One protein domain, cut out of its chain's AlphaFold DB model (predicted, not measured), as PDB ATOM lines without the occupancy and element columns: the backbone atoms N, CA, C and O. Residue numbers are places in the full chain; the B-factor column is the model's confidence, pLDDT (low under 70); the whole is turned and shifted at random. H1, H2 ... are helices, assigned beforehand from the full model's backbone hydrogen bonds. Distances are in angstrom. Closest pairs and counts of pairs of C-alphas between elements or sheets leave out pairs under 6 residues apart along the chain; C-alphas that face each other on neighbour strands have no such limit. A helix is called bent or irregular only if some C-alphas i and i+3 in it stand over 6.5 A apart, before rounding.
ATOM      1  N   ALA A 662     182.718 239.811 232.602       50.81
ATOM      2  CA  ALA A 662     183.560 240.028 231.422       50.81
ATOM      3  C   ALA A 662     183.033 241.112 230.453       50.81
ATOM      4  O   ALA A 662     183.820 241.738 229.748       50.81
ATOM      5  N   HIS A 663     181.719 241.356 230.410       55.72
ATOM      6  CA  HIS A 663     181.086 242.282 229.461       55.72
ATOM      7  C   HIS A 663     180.893 243.701 230.034       55.72
ATOM      8  O   HIS A 663     180.440 244.593 229.318       55.72
ATOM      9  N   VAL A 664     181.246 243.950 231.302       59.69
ATOM     10  CA  VAL A 664     181.019 245.246 231.977       59.69
ATOM     11  C   VAL A 664     181.786 246.389 231.296       59.69
ATOM     12  O   VAL A 664     181.216 247.447 231.036       59.69
ATOM     13  N   LEU A 665     183.049 246.164 230.918       62.84
ATOM     14  CA  LEU A 665     183.868 247.160 230.209       62.84
ATOM     15  C   LEU A 665     183.349 247.450 228.791       62.84
ATOM     16  O   LEU A 665     183.400 248.595 228.331       62.84
ATOM     17  N   LEU A 666     182.809 246.434 228.111       67.81
ATOM     18  CA  LEU A 666     182.151 246.589 226.814       67.81
ATOM     19  C   LEU A 666     180.881 247.442 226.960       67.81
ATOM     20  O   LEU A 666     180.713 248.426 226.240       67.81
ATOM     21  N   HIS A 667     180.040 247.123 227.948       68.69
ATOM     22  CA  HIS A 667     178.835 247.882 228.269       68.69
ATOM     23  C   HIS A 667     179.162 249.349 228.584       68.69
ATOM     24  O   HIS A 667     178.618 250.234 227.932       68.69
ATOM     25  N   HIS A 668     180.116 249.635 229.481       66.06
ATOM     26  CA  HIS A 668     180.543 251.011 229.794       66.06
ATOM     27  C   HIS A 668     181.040 251.784 228.561       66.06
ATOM     28  O   HIS A 668     180.716 252.961 228.405       66.06
ATOM     29  N   THR A 669     181.750 251.121 227.642       69.06
ATOM     30  CA  THR A 669     182.178 251.731 226.369       69.06
ATOM     31  C   THR A 669     180.969 252.120 225.505       69.06
ATOM     32  O   THR A 669     180.930 253.211 224.937       69.06
ATOM     33  N   ILE A 670     179.942 251.267 225.437       72.44
ATOM     34  CA  ILE A 670     178.699 251.532 224.695       72.44
ATOM     35  C   ILE A 670     177.876 252.647 225.364       72.44
ATOM     36  O   ILE A 670     177.353 253.510 224.657       72.44
ATOM     37  N   VAL A 671     177.805 252.686 226.702       69.00
ATOM     38  CA  VAL A 671     177.190 253.793 227.459       69.00
ATOM     39  C   VAL A 671     177.876 255.118 227.117       69.00
ATOM     40  O   VAL A 671     177.198 256.079 226.756       69.00
ATOM     41  N   ALA A 672     179.210 255.164 227.153       59.56
ATOM     42  CA  ALA A 672     179.974 256.367 226.833       59.56
ATOM     43  C   ALA A 672     179.722 256.859 225.393       59.56
ATOM     44  O   ALA A 672     179.544 258.058 225.179       59.56
ATOM     45  N   VAL A 673     179.601 255.953 224.412       65.19
ATOM     46  CA  VAL A 673     179.221 256.320 223.033       65.19
ATOM     47  C   VAL A 673     177.774 256.820 222.942       65.19
ATOM     48  O   VAL A 673     177.510 257.773 222.207       65.19
ATOM     49  N   ALA A 674     176.831 256.236 223.688       62.94
ATOM     50  CA  ALA A 674     175.444 256.709 223.725       62.94
ATOM     51  C   ALA A 674     175.338 258.141 224.286       62.94
ATOM     52  O   ALA A 674     174.581 258.955 223.747       62.94
ATOM     53  N   SER A 675     176.130 258.444 225.322       55.59
ATOM     54  CA  SER A 675     176.256 259.773 225.932       55.59
ATOM     55  C   SER A 675     176.942 260.775 225.001       55.59
ATOM     56  O   SER A 675     176.408 261.862 224.790       55.59
ATOM     57  N   TYR A 676     178.059 260.395 224.366       60.41
ATOM     58  CA  TYR A 676     178.747 261.208 223.352       60.41
ATOM     59  C   TYR A 676     177.818 261.590 222.184       60.41
ATOM     60  O   TYR A 676     177.867 262.706 221.677       60.41
ATOM     61  N   GLN A 677     176.917 260.683 221.793       63.81
ATOM     62  CA  GLN A 677     175.916 260.909 220.746       63.81
ATOM     63  C   GLN A 677     174.614 261.579 221.226       63.81
ATOM     64  O   GLN A 677     173.687 261.708 220.428       63.81
ATOM     65  N   GLN A 678     174.506 261.962 222.504       58.53
ATOM     66  CA  GLN A 678     173.336 262.635 223.093       58.53
ATOM     67  C   GLN A 678     171.984 261.952 222.773       58.53
ATOM     68  O   GLN A 678     170.981 262.601 222.468       58.53
ATOM     69  N   ARG A 679     171.935 260.610 222.804       53.16
ATOM     70  CA  ARG A 679     170.741 259.853 222.379       53.16
ATOM     71  C   ARG A 679     169.556 260.039 223.334       53.16
ATOM     72  O   ARG A 679     169.670 259.777 224.525       53.16
ATOM     73  N   ARG A 680     168.373 260.362 222.786       39.56
ATOM     74  CA  ARG A 680     167.119 260.612 223.543       39.56
ATOM     75  C   ARG A 680     166.584 259.428 224.371       39.56
ATOM     76  O   ARG A 680     165.815 259.651 225.297       39.56
ATOM     77  N   LYS A 681     166.951 258.183 224.042       47.91
ATOM     78  CA  LYS A 681     166.623 256.965 224.817       47.91
ATOM     79  C   LYS A 681     167.866 256.062 224.891       47.91
ATOM     80  O   LYS A 681     167.956 255.097 224.127       47.91
ATOM     81  N   PRO A 682     168.861 256.387 225.739       48.81
ATOM     82  CA  PRO A 682     170.165 255.734 225.690       48.81
ATOM     83  C   PRO A 682     170.061 254.251 226.056       48.81
ATOM     84  O   PRO A 682     170.572 253.429 225.306       48.81
ATOM     85  N   THR A 683     169.328 253.884 227.114       52.75
ATOM     86  CA  THR A 683     169.204 252.500 227.617       52.75
ATOM     87  C   THR A 683     168.766 251.505 226.539       52.75
ATOM     88  O   THR A 683     169.395 250.467 226.354       52.75
ATOM     89  N   ARG A 684     167.740 251.850 225.749       57.53
ATOM     90  CA  ARG A 684     167.231 251.001 224.658       57.53
ATOM     91  C   ARG A 684     168.264 250.805 223.544       57.53
ATOM     92  O   ARG A 684     168.422 249.701 223.026       57.53
ATOM     93  N   TRP A 685     169.003 251.861 223.198       66.38
ATOM     94  CA  TRP A 685     170.080 251.785 222.208       66.38
ATOM     95  C   TRP A 685     171.290 251.002 222.735       66.38
ATOM     96  O   TRP A 685     171.812 250.154 222.017       66.38
ATOM     97  N   ILE A 686     171.684 251.227 223.993       64.88
ATOM     98  CA  ILE A 686     172.744 250.486 224.687       64.88
ATOM     99  C   ILE A 686     172.411 248.992 224.693       64.88
ATOM    100  O   ILE A 686     173.258 248.191 224.308       64.88
ATOM    101  N   ASN A 687     171.172 248.609 225.015       65.00
ATOM    102  CA  ASN A 687     170.734 247.212 224.983       65.00
ATOM    103  C   ASN A 687     170.768 246.630 223.553       65.00
ATOM    104  O   ASN A 687     171.350 245.564 223.354       65.00
ATOM    105  N   LYS A 688     170.243 247.341 222.534       69.88
ATOM    106  CA  LYS A 688     170.289 246.913 221.111       69.88
ATOM    107  C   LYS A 688     171.734 246.720 220.624       69.88
ATOM    108  O   LYS A 688     172.029 245.736 219.948       69.88
ATOM    109  N   VAL A 689     172.647 247.626 220.983       72.19
ATOM    110  CA  VAL A 689     174.067 247.585 220.588       72.19
ATOM    111  C   VAL A 689     174.848 246.520 221.351       72.19
ATOM    112  O   VAL A 689     175.560 245.748 220.714       72.19
ATOM    113  N   THR A 690     174.684 246.423 222.673       73.19
ATOM    114  CA  THR A 690     175.372 245.420 223.506       73.19
ATOM    115  C   THR A 690     174.958 244.015 223.087       73.19
ATOM    116  O   THR A 690     175.820 243.196 222.783       73.19
ATOM    117  N   ARG A 691     173.647 243.766 222.939       71.00
ATOM    118  CA  ARG A 691     173.119 242.483 222.459       71.00
ATOM    119  C   ARG A 691     173.662 242.132 221.072       71.00
ATOM    120  O   ARG A 691     174.169 241.031 220.884       71.00
ATOM    121  N   LYS A 692     173.650 243.080 220.125       77.00
ATOM    122  CA  LYS A 692     174.216 242.892 218.778       77.00
ATOM    123  C   LYS A 692     175.718 242.587 218.805       77.00
ATOM    124  O   LYS A 692     176.160 241.760 218.019       77.00
ATOM    125  N   MET A 693     176.500 243.223 219.678       77.56
ATOM    126  CA  MET A 693     177.929 242.922 219.824       77.56
ATOM    127  C   MET A 693     178.145 241.507 220.369       77.56
ATOM    128  O   MET A 693     178.877 240.736 219.749       77.56
ATOM    129  N   THR A 694     177.427 241.122 221.430       76.62
ATOM    130  CA  THR A 694     177.530 239.771 222.009       76.62
ATOM    131  C   THR A 694     177.044 238.671 221.060       76.62
ATOM    132  O   THR A 694     177.664 237.614 220.975       76.62
ATOM    133  N   GLU A 695     175.983 238.920 220.282       76.69
ATOM    134  CA  GLU A 695     175.483 237.992 219.252       76.69
ATOM    135  C   GLU A 695     176.450 237.850 218.060       76.69
ATOM    136  O   GLU A 695     176.377 236.863 217.336       76.69
ATOM    137  N   CYS A 696     177.373 238.802 217.874       77.06
ATOM    138  CA  CYS A 696     178.454 238.746 216.882       77.06
ATOM    139  C   CYS A 696     179.814 238.370 217.505       77.06
ATOM    140  O   CYS A 696     180.857 238.637 216.911       77.06
ATOM    141  N   HIS A 697     179.816 237.795 218.716       81.06
ATOM    142  CA  HIS A 697     181.004 237.384 219.479       81.06
ATOM    143  C   HIS A 697     182.035 238.493 219.786       81.06
ATOM    144  O   HIS A 697     183.180 238.197 220.131       81.06
ATOM    145  N   ILE A 698     181.630 239.767 219.734       81.56
ATOM    146  CA  ILE A 698     182.398 240.892 220.283       81.56
ATOM    147  C   ILE A 698     182.018 240.998 221.764       81.56
ATOM    148  O   ILE A 698     181.039 241.650 222.120       81.56
ATOM    149  N   ASN A 699     182.775 240.306 222.614       76.12
ATOM    150  CA  ASN A 699     182.462 240.105 224.032       76.12
ATOM    151  C   ASN A 699     183.372 240.908 224.978       76.12
ATOM    152  O   ASN A 699     183.079 241.007 226.168       76.12
ATOM    153  N   SER A 700     184.458 241.496 224.472       75.69
ATOM    154  CA  SER A 700     185.413 242.281 225.262       75.69
ATOM    155  C   SER A 700     185.732 243.641 224.630       75.69
ATOM    156  O   SER A 700     185.514 243.863 223.432       75.69
ATOM    157  N   ARG A 701     186.271 244.566 225.438       76.50
ATOM    158  CA  ARG A 701     186.693 245.896 224.967       76.50
ATOM    159  C   ARG A 701     187.822 245.784 223.941       76.50
ATOM    160  O   ARG A 701     187.797 246.487 222.940       76.50
ATOM    161  N   GLU A 702     188.761 244.871 224.149       78.56
ATOM    162  CA  GLU A 702     189.922 244.632 223.286       78.56
ATOM    163  C   GLU A 702     189.494 244.072 221.922       78.56
ATOM    164  O   GLU A 702     190.036 244.453 220.885       78.56
ATOM    165  N   GLN A 703     188.487 243.192 221.893       81.81
ATOM    166  CA  GLN A 703     187.897 242.707 220.642       81.81
ATOM    167  C   GLN A 703     187.216 243.843 219.872       81.81
ATOM    168  O   GLN A 703     187.439 243.975 218.668       81.81
ATOM    169  N   LEU A 704     186.435 244.684 220.564       82.12
ATOM    170  CA  LEU A 704     185.809 245.866 219.968       82.12
ATOM    171  C   LEU A 704     186.865 246.838 219.419       82.12
ATOM    172  O   LEU A 704     186.746 247.311 218.290       82.12
ATOM    173  N   GLU A 705     187.919 247.102 220.187       81.81
ATOM    174  CA  GLU A 705     189.007 247.989 219.789       81.81
ATOM    175  C   GLU A 705     189.725 247.481 218.537       81.81
ATOM    176  O   GLU A 705     189.927 248.249 217.598       81.81
ATOM    177  N   ASN A 706     190.010 246.178 218.455       82.81
ATOM    178  CA  ASN A 706     190.619 245.569 217.273       82.81
ATOM    179  C   ASN A 706     189.742 245.706 216.012       82.81
ATOM    180  O   ASN A 706     190.254 246.091 214.959       82.81
ATOM    181  N   VAL A 707     188.428 245.449 216.086       84.69
ATOM    182  CA  VAL A 707     187.542 245.576 214.905       84.69
ATOM    183  C   VAL A 707     187.254 247.032 214.517       84.69
ATOM    184  O   VAL A 707     187.011 247.317 213.345       84.69
ATOM    185  N   ILE A 708     187.319 247.974 215.464       85.06
ATOM    186  CA  ILE A 708     187.213 249.415 215.182       85.06
ATOM    187  C   ILE A 708     188.517 249.951 214.573       85.06
ATOM    188  O   ILE A 708     188.466 250.673 213.576       85.06
ATOM    189  N   ARG A 709     189.679 249.573 215.123       81.06
ATOM    190  CA  ARG A 709     191.013 249.975 214.643       81.06
ATOM    191  C   ARG A 709     191.276 249.465 213.223       81.06
ATOM    192  O   ARG A 709     191.763 250.217 212.384       81.06
ATOM    193  N   ASN A 710     190.855 248.235 212.927       81.12
ATOM    194  CA  ASN A 710     190.960 247.636 211.593       81.12
ATOM    195  C   ASN A 710     189.832 248.066 210.628       81.12
ATOM    196  O   ASN A 710     189.864 247.693 209.460       81.12
ATOM    197  N   ASN A 711     188.845 248.849 211.085       80.12
ATOM    198  CA  ASN A 711     187.612 249.221 210.364       80.12
ATOM    199  C   ASN A 711     186.698 248.046 209.938       80.12
ATOM    200  O   ASN A 711     185.736 248.268 209.205       80.12
ATOM    201  N   THR A 712     186.931 246.827 210.430       85.12
ATOM    202  CA  THR A 712     186.225 245.598 210.020       85.12
ATOM    203  C   THR A 712     184.925 245.312 210.781       85.12
ATOM    204  O   THR A 712     184.272 244.301 210.532       85.12
ATOM    205  N   ILE A 713     184.501 246.181 211.710       82.25
ATOM    206  CA  ILE A 713     183.301 245.949 212.543       82.25
ATOM    207  C   ILE A 713     182.023 245.660 211.730       82.25
ATOM    208  O   ILE A 713     181.197 244.844 212.139       82.25
ATOM    209  N   ASN A 714     181.862 246.291 210.563       83.06
ATOM    210  CA  ASN A 714     180.708 246.053 209.695       83.06
ATOM    211  C   ASN A 714     180.813 244.728 208.927       83.06
ATOM    212  O   ASN A 714     179.786 244.084 208.719       83.06
ATOM    213  N   ASP A 715     182.024 244.289 208.585       82.44
ATOM    214  CA  ASP A 715     182.269 242.995 207.940       82.44
ATOM    215  C   ASP A 715     181.950 241.850 208.914       82.44
ATOM    216  O   ASP A 715     181.329 240.858 208.538       82.44
ATOM    217  N   VAL A 716     182.288 242.026 210.200       82.31
ATOM    218  CA  VAL A 716     181.892 241.103 211.278       82.31
ATOM    219  C   VAL A 716     180.367 241.027 211.395       82.31
ATOM    220  O   VAL A 716     179.817 239.933 211.449       82.31
ATOM    221  N   PHE A 717     179.643 242.151 211.367       81.50
ATOM    222  CA  PHE A 717     178.173 242.108 211.409       81.50
ATOM    223  C   PHE A 717     177.545 241.423 210.190       81.50
ATOM    224  O   PHE A 717     176.566 240.693 210.355       81.50
ATOM    225  N   GLN A 718     178.124 241.590 208.997       78.62
ATOM    226  CA  GLN A 718     177.671 240.881 207.797       78.62
ATOM    227  C   GLN A 718     177.836 239.359 207.930       78.62
ATOM    228  O   GLN A 718     176.928 238.626 207.548       78.62
ATOM    229  N   GLN A 719     178.922 238.873 208.548       83.00
ATOM    230  CA  GLN A 719     179.130 237.436 208.800       83.00
ATOM    231  C   GLN A 719     178.034 236.803 209.681       83.00
ATOM    232  O   GLN A 719     177.759 235.612 209.550       83.00
ATOM    233  N   TYR A 720     177.373 237.595 210.535       78.62
ATOM    234  CA  TYR A 720     176.289 237.155 211.425       78.62
ATOM    235  C   TYR A 720     174.891 237.635 210.985       78.62
ATOM    236  O   TYR A 720     173.954 237.628 211.788       78.62
ATOM    237  N   ASN A 721     174.723 238.053 209.720       76.12
ATOM    238  CA  ASN A 721     173.466 238.588 209.166       76.12
ATOM    239  C   ASN A 721     172.850 239.726 210.009       76.12
ATOM    240  O   ASN A 721     171.629 239.838 210.140       76.12
ATOM    241  N   LYS A 722     173.688 240.580 210.608       68.88
ATOM    242  CA  LYS A 722     173.253 241.772 211.347       68.88
ATOM    243  C   LYS A 722     173.436 243.029 210.485       68.88
ATOM    244  O   LYS A 722     174.390 243.099 209.710       68.88
ATOM    245  N   PRO A 723     172.574 244.055 210.634       64.62
ATOM    246  CA  PRO A 723     172.739 245.320 209.920       64.62
ATOM    247  C   PRO A 723     174.088 245.968 210.262       64.62
ATOM    248  O   PRO A 723     174.637 245.744 211.343       64.62
ATOM    249  N   SER A 724     174.626 246.809 209.383       65.25
ATOM    250  CA  SER A 724     175.854 247.568 209.655       65.25
ATOM    251  C   SER A 724     175.650 248.610 210.772       65.25
ATOM    252  O   SER A 724     174.533 248.877 211.221       65.25
ATOM    253  N   PHE A 725     176.734 249.183 211.297       75.44
ATOM    254  CA  PHE A 725     176.671 250.451 212.022       75.44
ATOM    255  C   PHE A 725     176.914 251.625 211.081       75.44
ATOM    256  O   PHE A 725     177.803 251.598 210.225       75.44
ATOM    257  N   HIS A 726     176.146 252.689 211.315       63.78
ATOM    258  CA  HIS A 726     176.331 253.977 210.665       63.78
ATOM    259  C   HIS A 726     177.691 254.598 211.027       63.78
ATOM    260  O   HIS A 726     178.206 254.389 212.131       63.78
ATOM    261  N   LYS A 727     178.255 255.416 210.126       68.38
ATOM    262  CA  LYS A 727     179.584 256.039 210.298       68.38
ATOM    263  C   LYS A 727     179.700 256.834 211.606       68.38
ATOM    264  O   LYS A 727     180.721 256.751 212.276       68.38
ATOM    265  N   VAL A 728     178.630 257.519 212.019       64.06
ATOM    266  CA  VAL A 728     178.551 258.267 213.291       64.06
ATOM    267  C   VAL A 728     178.760 257.359 214.515       64.06
ATOM    268  O   VAL A 728     179.433 257.743 215.468       64.06
ATOM    269  N   THR A 729     178.248 256.124 214.479       71.94
ATOM    270  CA  THR A 729     178.456 255.113 215.531       71.94
ATOM    271  C   THR A 729     179.891 254.613 215.565       71.94
ATOM    272  O   THR A 729     180.482 254.548 216.639       71.94
ATOM    273  N   ILE A 730     180.488 254.345 214.405       74.25
ATOM    274  CA  ILE A 730     181.889 253.915 214.312       74.25
ATOM    275  C   ILE A 730     182.836 255.035 214.777       74.25
ATOM    276  O   ILE A 730     183.769 254.770 215.529       74.25
ATOM    277  N   ASN A 731     182.564 256.290 214.408       69.94
ATOM    278  CA  ASN A 731     183.346 257.448 214.850       69.94
ATOM    279  C   ASN A 731     183.203 257.707 216.359       69.94
ATOM    280  O   ASN A 731     184.197 258.012 217.009       69.94
ATOM    281  N   GLY A 732     182.008 257.509 216.930       70.31
ATOM    282  CA  GLY A 732     181.807 257.543 218.381       70.31
ATOM    283  C   GLY A 732     182.666 256.503 219.107       70.31
ATOM    284  O   GLY A 732     183.354 256.845 220.064       70.31
ATOM    285  N   PHE A 733     182.711 255.260 218.609       78.06
ATOM    286  CA  PHE A 733     183.610 254.238 219.158       78.06
ATOM    287  C   PHE A 733     185.091 254.609 219.006       78.06
ATOM    288  O   PHE A 733     185.832 254.465 219.972       78.06
ATOM    289  N   LYS A 734     185.531 255.134 217.852       79.06
ATOM    290  CA  LYS A 734     186.921 255.601 217.671       79.06
ATOM    291  C   LYS A 734     187.307 256.684 218.677       79.06
ATOM    292  O   LYS A 734     188.377 256.594 219.266       79.06
ATOM    293  N   HIS A 735     186.420 257.653 218.905       74.81
ATOM    294  CA  HIS A 735     186.640 258.738 219.858       74.81
ATOM    295  C   HIS A 735     186.758 258.223 221.303       74.81
ATOM    296  O   HIS A 735     187.753 258.498 221.966       74.81
ATOM    297  N   ILE A 736     185.803 257.407 221.766       75.38
ATOM    298  CA  ILE A 736     185.810 256.839 223.129       75.38
ATOM    299  C   ILE A 736     186.971 255.851 223.359       75.38
ATOM    300  O   ILE A 736     187.439 255.700 224.486       75.38
ATOM    301  N   LEU A 737     187.460 255.188 222.307       76.31
ATOM    302  CA  LEU A 737     188.601 254.266 222.377       76.31
ATOM    303  C   LEU A 737     189.962 254.943 222.129       76.31
ATOM    304  O   LEU A 737     190.976 254.252 222.150       76.31
ATOM    305  N   GLY A 738     190.012 256.259 221.890       69.25
ATOM    306  CA  GLY A 738     191.265 256.985 221.639       69.25
ATOM    307  C   GLY A 738     191.979 256.594 220.336       69.25
ATOM    308  O   GLY A 738     193.185 256.787 220.213       69.25
TER     309      GLY A 738
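AT A GLANCE: This is residues 662 to 738 of the 758 residues of an uncharacterized protein of Fragilariopsis cylindrus CCMP1102 (UniProt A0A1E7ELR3). Picture a compact cluster of crossed helices: H1 and H2 form a helical hairpin, H3 and H5 pack across H1, and H4 is near H2 and H3. The 77 printed residues, all helix in class, have five named helices, H1 to H5 in order. The radius of gyration of the C-alphas is 11.2 A; the spans are 30 by 26 by 24 A.

IN THESE COORDINATES: Find C-alpha 662 at (183.560, 240.028, 231.422); H1 runs from there to residue 676, 23.2 A, irregular, with C-alphas 662 and 665 7.2 A apart. Next come H2, residues 682 to 695, 19.6 A; H3, 701 to 709; H4, 713 to 719; and H5, 727 to 736, ending at (185.810, 256.839, 223.129).

HOW THE PARTS SIT: Start at the hub, H1, which touches H2 at a steep tilt of 42 degrees, opposite ways; the closest C-alphas, Ala 674 and Pro 682, are 5.7 A apart. H1 touches H5, closest C-alphas Val 673 and Gly 732, 5.5 A. Every O i to N i+4 pair is within hydrogen-bond range in H2 to H5, and 10 of 11 in H1.

THE WHOLE: The printed part has no cut and no long link; 34 residues, among them 671 to 688, have pLDDT under 70.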